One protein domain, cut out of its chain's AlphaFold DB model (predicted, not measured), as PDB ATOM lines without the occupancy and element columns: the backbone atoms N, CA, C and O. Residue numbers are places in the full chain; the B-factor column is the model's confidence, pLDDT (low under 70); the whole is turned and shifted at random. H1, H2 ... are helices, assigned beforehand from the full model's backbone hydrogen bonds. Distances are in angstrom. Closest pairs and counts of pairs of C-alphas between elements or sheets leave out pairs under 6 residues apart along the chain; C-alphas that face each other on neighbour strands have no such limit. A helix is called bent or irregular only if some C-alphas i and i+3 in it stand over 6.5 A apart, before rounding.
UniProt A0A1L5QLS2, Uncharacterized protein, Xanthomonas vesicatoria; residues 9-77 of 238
ATOM      1  N   HIS A   9     113.433 131.528 108.439       86.62
ATOM      2  CA  HIS A   9     114.498 132.422 108.896       86.62
ATOM      3  C   HIS A   9     114.503 133.792 108.192       86.62
ATOM      4  O   HIS A   9     115.152 134.710 108.682       86.62
ATOM      5  N   LEU A  10     113.780 133.946 107.076       90.12
ATOM      6  CA  LEU A  10     113.562 135.232 106.411       90.12
ATOM      7  C   LEU A  10     112.333 135.975 106.952       90.12
ATOM      8  O   LEU A  10     112.265 137.190 106.794       90.12
ATOM      9  N   LEU A  11     111.393 135.291 107.619       90.12
ATOM     10  CA  LEU A  11     110.173 135.919 108.147       90.12
ATOM     11  C   LEU A  11     110.463 137.118 109.072       90.12
ATOM     12  O   LEU A  11     109.886 138.172 108.829       90.12
ATOM     13  N   PRO A  12     111.410 137.054 110.035       91.31
ATOM     14  CA  PRO A  12     111.716 138.207 110.890       91.31
ATOM     15  C   PRO A  12     112.330 139.401 110.144       91.31
ATOM     16  O   PRO A  12     112.458 140.486 110.707       91.31
ATOM     17  N   LEU A  13     112.796 139.204 108.906       93.31
ATOM     18  CA  LEU A  13     113.336 140.276 108.071       93.31
ATOM     19  C   LEU A  13     112.232 141.013 107.306       93.31
ATOM     20  O   LEU A  13     112.460 142.147 106.893       93.31
ATOM     21  N   LEU A  14     111.047 140.414 107.144       89.12
ATOM     22  CA  LEU A  14     109.891 141.090 106.548       89.12
ATOM     23  C   LEU A  14     109.426 142.253 107.426       89.12
ATOM     24  O   LEU A  14     109.256 143.356 106.919       89.12
ATOM     25  N   ASP A  15     109.352 142.046 108.741       86.69
ATOM     26  CA  ASP A  15     108.995 143.109 109.694       86.69
ATOM     27  C   ASP A  15     110.005 144.269 109.643       86.69
ATOM     28  O   ASP A  15     109.657 145.440 109.782       86.69
ATOM     29  N   LYS A  16     111.283 143.957 109.387       90.81
ATOM     30  CA  LYS A  16     112.327 144.973 109.200       90.81
ATOM     31  C   LYS A  16     112.196 145.715 107.871       90.81
ATOM     32  O   LYS A  16     112.571 146.881 107.819       90.81
ATOM     33  N   LEU A  17     111.704 145.061 106.813       89.56
ATOM     34  CA  LEU A  17     111.464 145.703 105.517       89.56
ATOM     35  C   LEU A  17     110.349 146.743 105.592       89.56
ATOM     36  O   LEU A  17     110.462 147.773 104.937       89.56
ATOM     37  N   GLU A  18     109.295 146.489 106.371       83.31
ATOM     38  CA  GLU A  18     108.159 147.410 106.498       83.31
ATOM     39  C   GLU A  18     108.592 148.793 107.018       83.31
ATOM     40  O   GLU A  18     108.091 149.818 106.556       83.31
ATOM     41  N   GLY A  19     109.570 148.823 107.930       79.62
ATOM     42  CA  GLY A  19     110.150 150.052 108.477       79.62
ATOM     43  C   GLY A  19     111.433 150.536 107.792       79.62
ATOM     44  O   GLY A  19     112.007 151.529 108.239       79.62
ATOM     45  N   ALA A  20     111.923 149.842 106.761       85.06
ATOM     46  CA  ALA A  20     113.163 150.212 106.084       85.06
ATOM     47  C   ALA A  20     112.937 151.374 105.109       85.06
ATOM     48  O   ALA A  20     111.939 151.408 104.394       85.06
ATOM     49  N   ASP A  21     113.903 152.288 105.014       88.38
ATOM     50  CA  ASP A  21     113.953 153.261 103.924       88.38
ATOM     51  C   ASP A  21     114.486 152.570 102.659       88.38
ATOM     52  O   ASP A  21     115.672 152.250 102.558       88.38
ATOM     53  N   LEU A  22     113.608 152.296 101.689       91.88
ATOM     54  CA  LEU A  22     113.999 151.606 100.458       91.88
ATOM     55  C   LEU A  22     114.604 152.555  99.412       91.88
ATOM     56  O   LEU A  22     115.082 152.081  98.374       91.88
ATOM     57  N   SER A  23     114.624 153.870  99.663       90.69
ATOM     58  CA  SER A  23     115.145 154.861  98.714       90.69
ATOM     59  C   SER A  23     116.619 154.619  98.375       90.69
ATOM     60  O   SER A  23     117.000 154.700  97.203       90.69
ATOM     61  N   GLU A  24     117.426 154.173  99.346       91.88
ATOM     62  CA  GLU A  24     118.841 153.825  99.142       91.88
ATOM     63  C   GLU A  24     119.049 152.595  98.234       91.88
ATOM     64  O   GLU A  24     120.127 152.389  97.668       91.88
ATOM     65  N   TYR A  25     118.008 151.776  98.046       92.38
ATOM     66  CA  TYR A  25     118.031 150.597  97.179       92.38
ATOM     67  C   TYR A  25     117.384 150.840  95.815       92.38
ATOM     68  O   TYR A  25     117.474 149.959  94.954       92.38
ATOM     69  N   ARG A  26     116.775 152.011  95.571       93.25
ATOM     70  CA  ARG A  26     115.995 152.289  94.350       93.25
ATOM     71  C   ARG A  26     116.775 151.997  93.070       93.25
ATOM     72  O   ARG A  26     116.260 151.334  92.168       93.25
ATOM     73  N   GLU A  27     118.029 152.442  92.995       89.75
ATOM     74  CA  GLU A  27     118.888 152.213  91.825       89.75
ATOM     75  C   GLU A  27     119.190 150.725  91.609       89.75
ATOM     76  O   GLU A  27     119.082 150.229  90.487       89.75
ATOM     77  N   LYS A  28     119.479 149.983  92.688       90.56
ATOM     78  CA  LYS A  28     119.715 148.526  92.641       90.56
ATOM     79  C   LYS A  28     118.457 147.764  92.226       90.56
ATOM     80  O   LYS A  28     118.533 146.796  91.472       90.56
ATOM     81  N   MET A  29     117.295 148.212  92.698       92.12
ATOM     82  CA  MET A  29     115.992 147.680  92.300       92.12
ATOM     83  C   MET A  29     115.690 147.996  90.831       92.12
ATOM     84  O   MET A  29     115.050 147.193  90.142       92.12
ATOM     85  N   GLY A  30     116.184 149.130  90.327       90.50
ATOM     86  CA  GLY A  30     115.966 149.624  88.970       90.50
ATOM     87  C   GLY A  30     114.494 149.930  88.697       90.50
ATOM     88  O   GLY A  30     113.996 149.579  87.625       90.50
ATOM     89  N   ILE A  31     113.792 150.472  89.695       93.25
ATOM     90  CA  ILE A  31     112.374 150.860  89.648       93.25
ATOM     91  C   ILE A  31     112.247 152.388  89.695       93.25
ATOM     92  O   ILE A  31     113.152 153.068  90.180       93.25
ATOM     93  N   SER A  32     111.149 152.938  89.173       93.00
ATOM     94  CA  SER A  32     110.851 154.371  89.304       93.00
ATOM     95  C   SER A  32     110.423 154.720  90.732       93.00
ATOM     96  O   SER A  32     110.032 153.838  91.493       93.00
ATOM     97  N   GLU A  33     110.433 156.010  91.071       94.19
ATOM     98  CA  GLU A  33     109.956 156.506  92.372       94.19
ATOM     99  C   GLU A  33     108.501 156.101  92.650       94.19
ATOM    100  O   GLU A  33     108.176 155.588  93.713       94.19
ATOM    101  N   GLU A  34     107.630 156.236  91.648       94.75
ATOM    102  CA  GLU A  34     106.232 155.800  91.727       94.75
ATOM    103  C   GLU A  34     106.115 154.314  92.101       94.75
ATOM    104  O   GLU A  34     105.309 153.936  92.950       94.75
ATOM    105  N   ARG A  35     106.942 153.455  91.493       95.38
ATOM    106  CA  ARG A  35     106.907 152.009  91.746       95.38
ATOM    107  C   ARG A  35     107.636 151.619  93.036       95.38
ATOM    108  O   ARG A  35     107.314 150.577  93.597       95.38
ATOM    109  N   LEU A  36     108.559 152.448  93.528       95.88
ATOM    110  CA  LEU A  36     109.130 152.322  94.870       95.88
ATOM    111  C   LEU A  36     108.066 152.596  95.942       95.88
ATOM    112  O   LEU A  36     107.919 151.801  96.865       95.88
ATOM    113  N   ASN A  37     107.274 153.658  95.774       95.25
ATOM    114  CA  ASN A  37     106.154 153.957  96.670       95.25
ATOM    115  C   ASN A  37     105.119 152.826  96.664       95.25
ATOM    116  O   ASN A  37     104.700 152.373  97.724       95.25
ATOM    117  N   LEU A  38     104.792 152.286  95.484       95.88
ATOM    118  CA  LEU A  38     103.924 151.112  95.388       95.88
ATOM    119  C   LEU A  38     104.492 149.899  96.140       95.88
ATOM    120  O   LEU A  38     103.747 149.196  96.813       95.88
ATOM    121  N   LEU A  39     105.802 149.641  96.035       96.50
ATOM    122  CA  LEU A  39     106.447 148.561  96.785       96.50
ATOM    123  C   LEU A  39     106.299 148.775  98.298       96.50
ATOM    124  O   LEU A  39     105.949 147.831  99.002       96.50
ATOM    125  N   HIS A  40     106.504 149.997  98.794       95.19
ATOM    126  CA  HIS A  40     106.253 150.331 100.199       95.19
ATOM    127  C   HIS A  40     104.798 150.083 100.611       95.19
ATOM    128  O   HIS A  40     104.546 149.506 101.671       95.19
ATOM    129  N   ASP A  41     103.838 150.481  99.779       95.31
ATOM    130  CA  ASP A  41     102.419 150.284 100.069       95.31
ATOM    131  C   ASP A  41     102.046 148.795 100.097       95.31
ATOM    132  O   ASP A  41     101.276 148.378 100.959       95.31
ATOM    133  N   VAL A  42     102.633 147.970  99.225       95.31
ATOM    134  CA  VAL A  42     102.436 146.510  99.248       95.31
ATOM    135  C   VAL A  42     103.060 145.882 100.497       95.31
ATOM    136  O   VAL A  42     102.432 145.041 101.142       95.31
ATOM    137  N   LEU A  43     104.282 146.286 100.863       93.81
ATOM    138  CA  LEU A  43     104.989 145.741 102.029       93.81
ATOM    139  C   LEU A  43     104.319 146.124 103.357       93.81
ATOM    140  O   LEU A  43     104.256 145.287 104.249       93.81
ATOM    141  N   SER A  44     103.770 147.337 103.456       92.38
ATOM    142  CA  SER A  44     103.002 147.813 104.622       92.38
ATOM    143  C   SER A  44     101.527 147.391 104.617       92.38
ATOM    144  O   SER A  44     100.761 147.763 105.504       92.38
ATOM    145  N   GLY A  45     101.087 146.647 103.596       91.69
ATOM    146  CA  GLY A  45      99.706 146.180 103.470       91.69
ATOM    147  C   GLY A  45      98.677 147.262 103.124       91.69
ATOM    148  O   GLY A  45      97.481 146.980 103.156       91.69
ATOM    149  N   LYS A  46      99.105 148.479 102.769       94.44
ATOM    150  CA  LYS A  46      98.223 149.549 102.268       94.44
ATOM    151  C   LYS A  46      97.676 149.243 100.875       94.44
ATOM    152  O   LYS A  46      96.538 149.594 100.578       94.44
ATOM    153  N   GLN A  47      98.485 148.604 100.034       95.06
ATOM    154  CA  GLN A  47      98.080 148.099  98.727       95.06
ATOM    155  C   GLN A  47      97.923 146.582  98.805       95.06
ATOM    156  O   GLN A  47      98.884 145.863  99.082       95.06
ATOM    157  N   ASP A  48      96.718 146.096  98.520       92.06
ATOM    158  CA  ASP A  48      96.453 144.662  98.478       92.06
ATOM    159  C   ASP A  48      96.916 144.041  97.151       92.06
ATOM    160  O   ASP A  48      96.867 144.682  96.095       92.06
ATOM    161  N   VAL A  49      97.361 142.788  97.228       92.88
ATOM    162  CA  VAL A  49      97.758 141.949  96.092       92.88
ATOM    163  C   VAL A  49      96.932 140.677  96.199       92.88
ATOM    164  O   VAL A  49      97.132 139.887  97.124       92.88
ATOM    165  N   LYS A  50      95.986 140.506  95.272       89.56
ATOM    166  CA  LYS A  50      94.969 139.447  95.337       89.56
ATOM    167  C   LYS A  50      95.602 138.063  95.276       89.56
ATOM    168  O   LYS A  50      95.206 137.170  96.024       89.56
ATOM    169  N   ASN A  51      96.581 137.883  94.388       89.06
ATOM    170  CA  ASN A  51      97.321 136.638  94.308       89.06
ATOM    171  C   ASN A  51      98.387 136.561  95.413       89.06
ATOM    172  O   ASN A  51      99.348 137.331  95.473       89.06
ATOM    173  N   LEU A  52      98.228 135.571  96.281       89.31
ATOM    174  CA  LEU A  52      99.110 135.347  97.414       89.31
ATOM    175  C   LEU A  52     100.535 134.943  96.997       89.31
ATOM    176  O   LEU A  52     101.491 135.363  97.648       89.31
ATOM    177  N   ASP A  53     100.685 134.211  95.890       88.69
ATOM    178  CA  ASP A  53     101.987 133.845  95.322       88.69
ATOM    179  C   ASP A  53     102.710 135.097  94.804       88.69
ATOM    180  O   ASP A  53     103.877 135.321  95.121       88.69
ATOM    181  N   SER A  54     101.994 135.980  94.094       91.69
ATOM    182  CA  SER A  54     102.521 137.281  93.659       91.69
ATOM    183  C   SER A  54     103.005 138.115  94.847       91.69
ATOM    184  O   SER A  54     104.073 138.728  94.787       91.69
ATOM    185  N   LYS A  55     102.251 138.123  95.953       93.25
ATOM    186  CA  LYS A  55     102.641 138.837  97.176       93.25
ATOM    187  C   LYS A  55     103.937 138.281  97.774       93.25
ATOM    188  O   LYS A  55     104.827 139.062  98.117       93.25
ATOM    189  N   VAL A  56     104.063 136.957  97.854       92.06
ATOM    190  CA  VAL A  56     105.285 136.279  98.315       92.06
ATOM    191  C   VAL A  56     106.473 136.627  97.413       92.06
ATOM    192  O   VAL A  56     107.536 137.003  97.907       92.06
ATOM    193  N   ASP A  57     106.292 136.594  96.097       94.12
ATOM    194  CA  ASP A  57     107.337 136.909  95.122       94.12
ATOM    195  C   ASP A  57     107.850 138.353  95.266       94.12
ATOM    196  O   ASP A  57     109.062 138.599  95.236       94.12
ATOM    197  N   ILE A  58     106.943 139.313  95.486       95.69
ATOM    198  CA  ILE A  58     107.276 140.723  95.759       95.69
ATOM    199  C   ILE A  58     108.085 140.863  97.055       95.69
ATOM    200  O   ILE A  58     109.090 141.578  97.093       95.69
ATOM    201  N   GLN A  59     107.684 140.160  98.115       94.50
ATOM    202  CA  GLN A  59     108.410 140.163  99.386       94.50
ATOM    203  C   GLN A  59     109.819 139.576  99.228       94.50
ATOM    204  O   GLN A  59     110.796 140.163  99.698       94.50
ATOM    205  N   LEU A  60     109.959 138.464  98.499       94.56
ATOM    206  CA  LEU A  60     111.254 137.852  98.193       94.56
ATOM    207  C   LEU A  60     112.137 138.765  97.330       94.56
ATOM    208  O   LEU A  60     113.354 138.798  97.526       94.56
ATOM    209  N   PHE A  61     111.550 139.542  96.417       96.00
ATOM    210  CA  PHE A  61     112.255 140.590  95.677       96.00
ATOM    211  C   PHE A  61     112.855 141.657  96.605       96.00
ATOM    212  O   PHE A  61     114.051 141.959  96.499       96.00
ATOM    213  N   ALA A  62     112.064 142.187  97.540       96.12
ATOM    214  CA  ALA A  62     112.542 143.176  98.502       96.12
ATOM    215  C   ALA A  62     113.636 142.590  99.415       96.12
ATOM    216  O   ALA A  62     114.717 143.172  99.534       96.12
ATOM    217  N   LEU A  63     113.416 141.386  99.959       95.12
ATOM    218  CA  LEU A  63     114.382 140.677 100.808       95.12
ATOM    219  C   LEU A  63     115.709 140.423 100.089       95.12
ATOM    220  O   LEU A  63     116.765 140.739 100.629       95.12
ATOM    221  N   LYS A  64     115.676 139.904  98.855       95.06
ATOM    222  CA  LYS A  64     116.884 139.664  98.047       95.06
ATOM    223  C   LYS A  64     117.688 140.936  97.802       95.06
ATOM    224  O   LYS A  64     118.905 140.860  97.617       95.06
ATOM    225  N   THR A  65     117.016 142.082  97.763       94.69
ATOM    226  CA  THR A  65     117.662 143.365  97.502       94.69
ATOM    227  C   THR A  65     118.290 143.962  98.757       94.69
ATOM    228  O   THR A  65     119.449 144.371  98.707       94.69
ATOM    229  N   VAL A  66     117.545 143.992  99.864       95.00
ATOM    230  CA  VAL A  66     117.958 144.638 101.121       95.00
ATOM    231  C   VAL A  66     118.828 143.703 101.970       95.00
ATOM    232  O   VAL A  66     119.922 144.073 102.387       95.00
ATOM    233  N   PHE A  67     118.400 142.453 102.144       94.31
ATOM    234  CA  PHE A  67     119.047 141.424 102.968       94.31
ATOM    235  C   PHE A  67     119.651 140.327 102.086       94.31
ATOM    236  O   PHE A  67     119.321 139.140 102.170       94.31
ATOM    237  N   LYS A  68     120.511 140.746 101.151       93.00
ATOM    238  CA  LYS A  68     121.045 139.871 100.099       93.00
ATOM    239  C   LYS A  68     121.770 138.644 100.660       93.00
ATOM    240  O   LYS A  68     121.641 137.560 100.093       93.00
ATOM    241  N   ALA A  69     122.549 138.801 101.730       93.62
ATOM    242  CA  ALA A  69     123.331 137.705 102.298       93.62
ATOM    243  C   ALA A  69     122.419 136.628 102.907       93.62
ATOM    244  O   ALA A  69     122.574 135.441 102.618       93.62
ATOM    245  N   GLU A  70     121.423 137.056 103.677       94.50
ATOM    246  CA  GLU A  70     120.426 136.213 104.327       94.50
ATOM    247  C   GLU A  70     119.553 135.504 103.293       94.50
ATOM    248  O   GLU A  70     119.357 134.291 103.370       94.50
ATOM    249  N   TYR A  71     119.107 136.231 102.265       92.69
ATOM    250  CA  TYR A  71     118.361 135.650 101.154       92.69
ATOM    251  C   TYR A  71     119.162 134.550 100.436       92.69
ATOM    252  O   TYR A  71     118.632 133.480 100.138       92.69
ATOM    253  N   LEU A  72     120.448 134.783 100.150       90.81
ATOM    254  CA  LEU A  72     121.289 133.785  99.478       90.81
ATOM    255  C   LEU A  72     121.531 132.553 100.359       90.81
ATOM    256  O   LEU A  72     121.519 131.428  99.850       90.81
ATOM    257  N   ALA A  73     121.693 132.742 101.670       91.56
ATOM    258  CA  ALA A  73     121.806 131.643 102.630       91.56
ATOM    259  C   ALA A  73     120.532 130.778 102.679       91.56
ATOM    260  O   ALA A  73     120.619 129.571 102.919       91.56
ATOM    261  N   ALA A  74     119.373 131.369 102.379       88.31
ATOM    262  CA  ALA A  74     118.078 130.702 102.391       88.31
ATOM    263  C   ALA A  74     117.878 129.653 101.294       88.31
ATOM    264  O   ALA A  74     117.020 128.782 101.439       88.31
ATOM    265  N   LYS A  75     118.646 129.734 100.194       85.50
ATOM    266  CA  LYS A  75     118.545 128.833  99.030       85.50
ATOM    267  C   LYS A  75     117.104 128.658  98.522       85.50
ATOM    268  O   LYS A  75     116.675 127.541  98.230       85.50
ATOM    269  N   VAL A  76     116.365 129.764  98.423       82.94
ATOM    270  CA  VAL A  76     115.010 129.789  97.848       82.94
ATOM    271  C   VAL A  76     115.044 129.161  96.453       82.94
ATOM    272  O   VAL A  76     115.881 129.523  95.622       82.94
ATOM    273  N   LYS A  77     114.167 128.185  96.214       80.12
ATOM    274  CA  LYS A  77     114.100 127.464  94.939       80.12
ATOM    275  C   LYS A  77     113.296 128.263  93.902       80.12
ATOM    276  O   LYS A  77     112.390 128.997  94.291       80.12
TER     277      LYS A  77
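AT A GLANCE: This is residues 9 to 77 of the 238 residues of an uncharacterized protein of Xanthomonas vesicatoria (UniProt A0A1L5QLS2). Short helices are set crosswise round one longer helix, H4, which runs nearest the middle of a compact, rounded body. H1 crosses over H4, H2 and H3 stand about perpendicular to each other and each meets only a part of H4, residues 65 to 66 for H2 and residues 55 to 59 for H3, and H5 turns a corner beyond the last residues of H4. The printed part has 69 residues with five named helices, H1 to H5 in order along the chain, and no named strand; the class is all helix. The radius of gyration of the C-alphas is 11.6 A, and the C-alphas span 31 by 27 by 20 A along their three main axes.

IN THESE COORDINATES: The printed part begins at His 9, and H1 holds residues 11 to 18, with C-alpha 11 at (110.173, 135.919, 108.147) and 11.8 A from first to last C-alpha. After a tight link of 4 residues comes H2, residues 23 to 29, 9.7 A from first to last C-alpha. H2 is irregular: its C-alphas 24 and 27 are 7.5 A apart, against about 5 A in a regular helix, and its line is a rough one. A tight link of 3 residues leads to H3, residues 33 to 43, 15.3 A long from first to last C-alpha. Eight residues, 44 to 51, make a short link to H4, residues 52 to 66, the longest helix, at 21.3 A from C-alpha 52 at (99.110, 135.347, 97.414) to C-alpha 66 at (117.958, 144.638, 101.121). A tight link of one residue, Phe 67, joins it to H5, residues 68 to 73, 8.6 A long and ending with C-alpha 73 at (121.806, 131.643, 102.630). Residues 74 to 77 follow.

HOW THE PARTS SIT: H4 is the hub, and it touches the other four helices. H1 and H4 touch about perpendicular at 78 degrees, their closest C-alphas being those of Leu 14 and Leu 63, 7.3 A apart. H2 touches H4 at residues 65 to 66 of H4 alone, about perpendicular at 74 degrees, with the closest C-alphas, those of Met 29 and Thr 65, 7.0 A apart. H3 and H4 only just touch, with 3 pairs of C-alphas within 8 A, and H4 does so with residues 55 to 59 alone; the closest C-alphas are those of Leu 43 and Gln 59, 7.1 A apart, at a steep tilt of 64 degrees, opposite ways. H4 and H5 touch only at the corner by their link, with residues 63 to 64 of H4 alone; the closest C-alphas are those of Lys 64 and Tyr 71, 5.3 A apart. Their lines stand at a steep tilt of 67 degrees, only just short of about perpendicular, and they run opposite ways. H1 and H3 only just touch, with 3 pairs of C-alphas within 8 A, the closest being those of Glu 18 and Leu 43 at 5.7 A; the tilt is steep, 43 degrees, opposite ways. H2 and H3 also only just touch, with 3 such pairs, the closest C-alphas being those of Arg 26 and Leu 36 at 6.9 A, and they stand about perpendicular at 80 degrees. H1 and H2 are apart, and H5 is apart from H1, H2 and H3. In H3, H4 and H5 every O i to N i+4 pair is within hydrogen-bond range; in H1 it is 2 of 4, and in H2 it is 1 of 3, beside 3 of 4 O i to N i+3 pairs.

THE WHOLE: The two C-alphas farthest apart are those of Glu 34 and Ala 73, at 30.7 A, while the first and last printed C-alphas, of His 9 and Lys 77, are 14.8 A apart. The printed part has no cut and no long link. The mean pLDDT of the printed part is 91.8, and no printed residue is under 70.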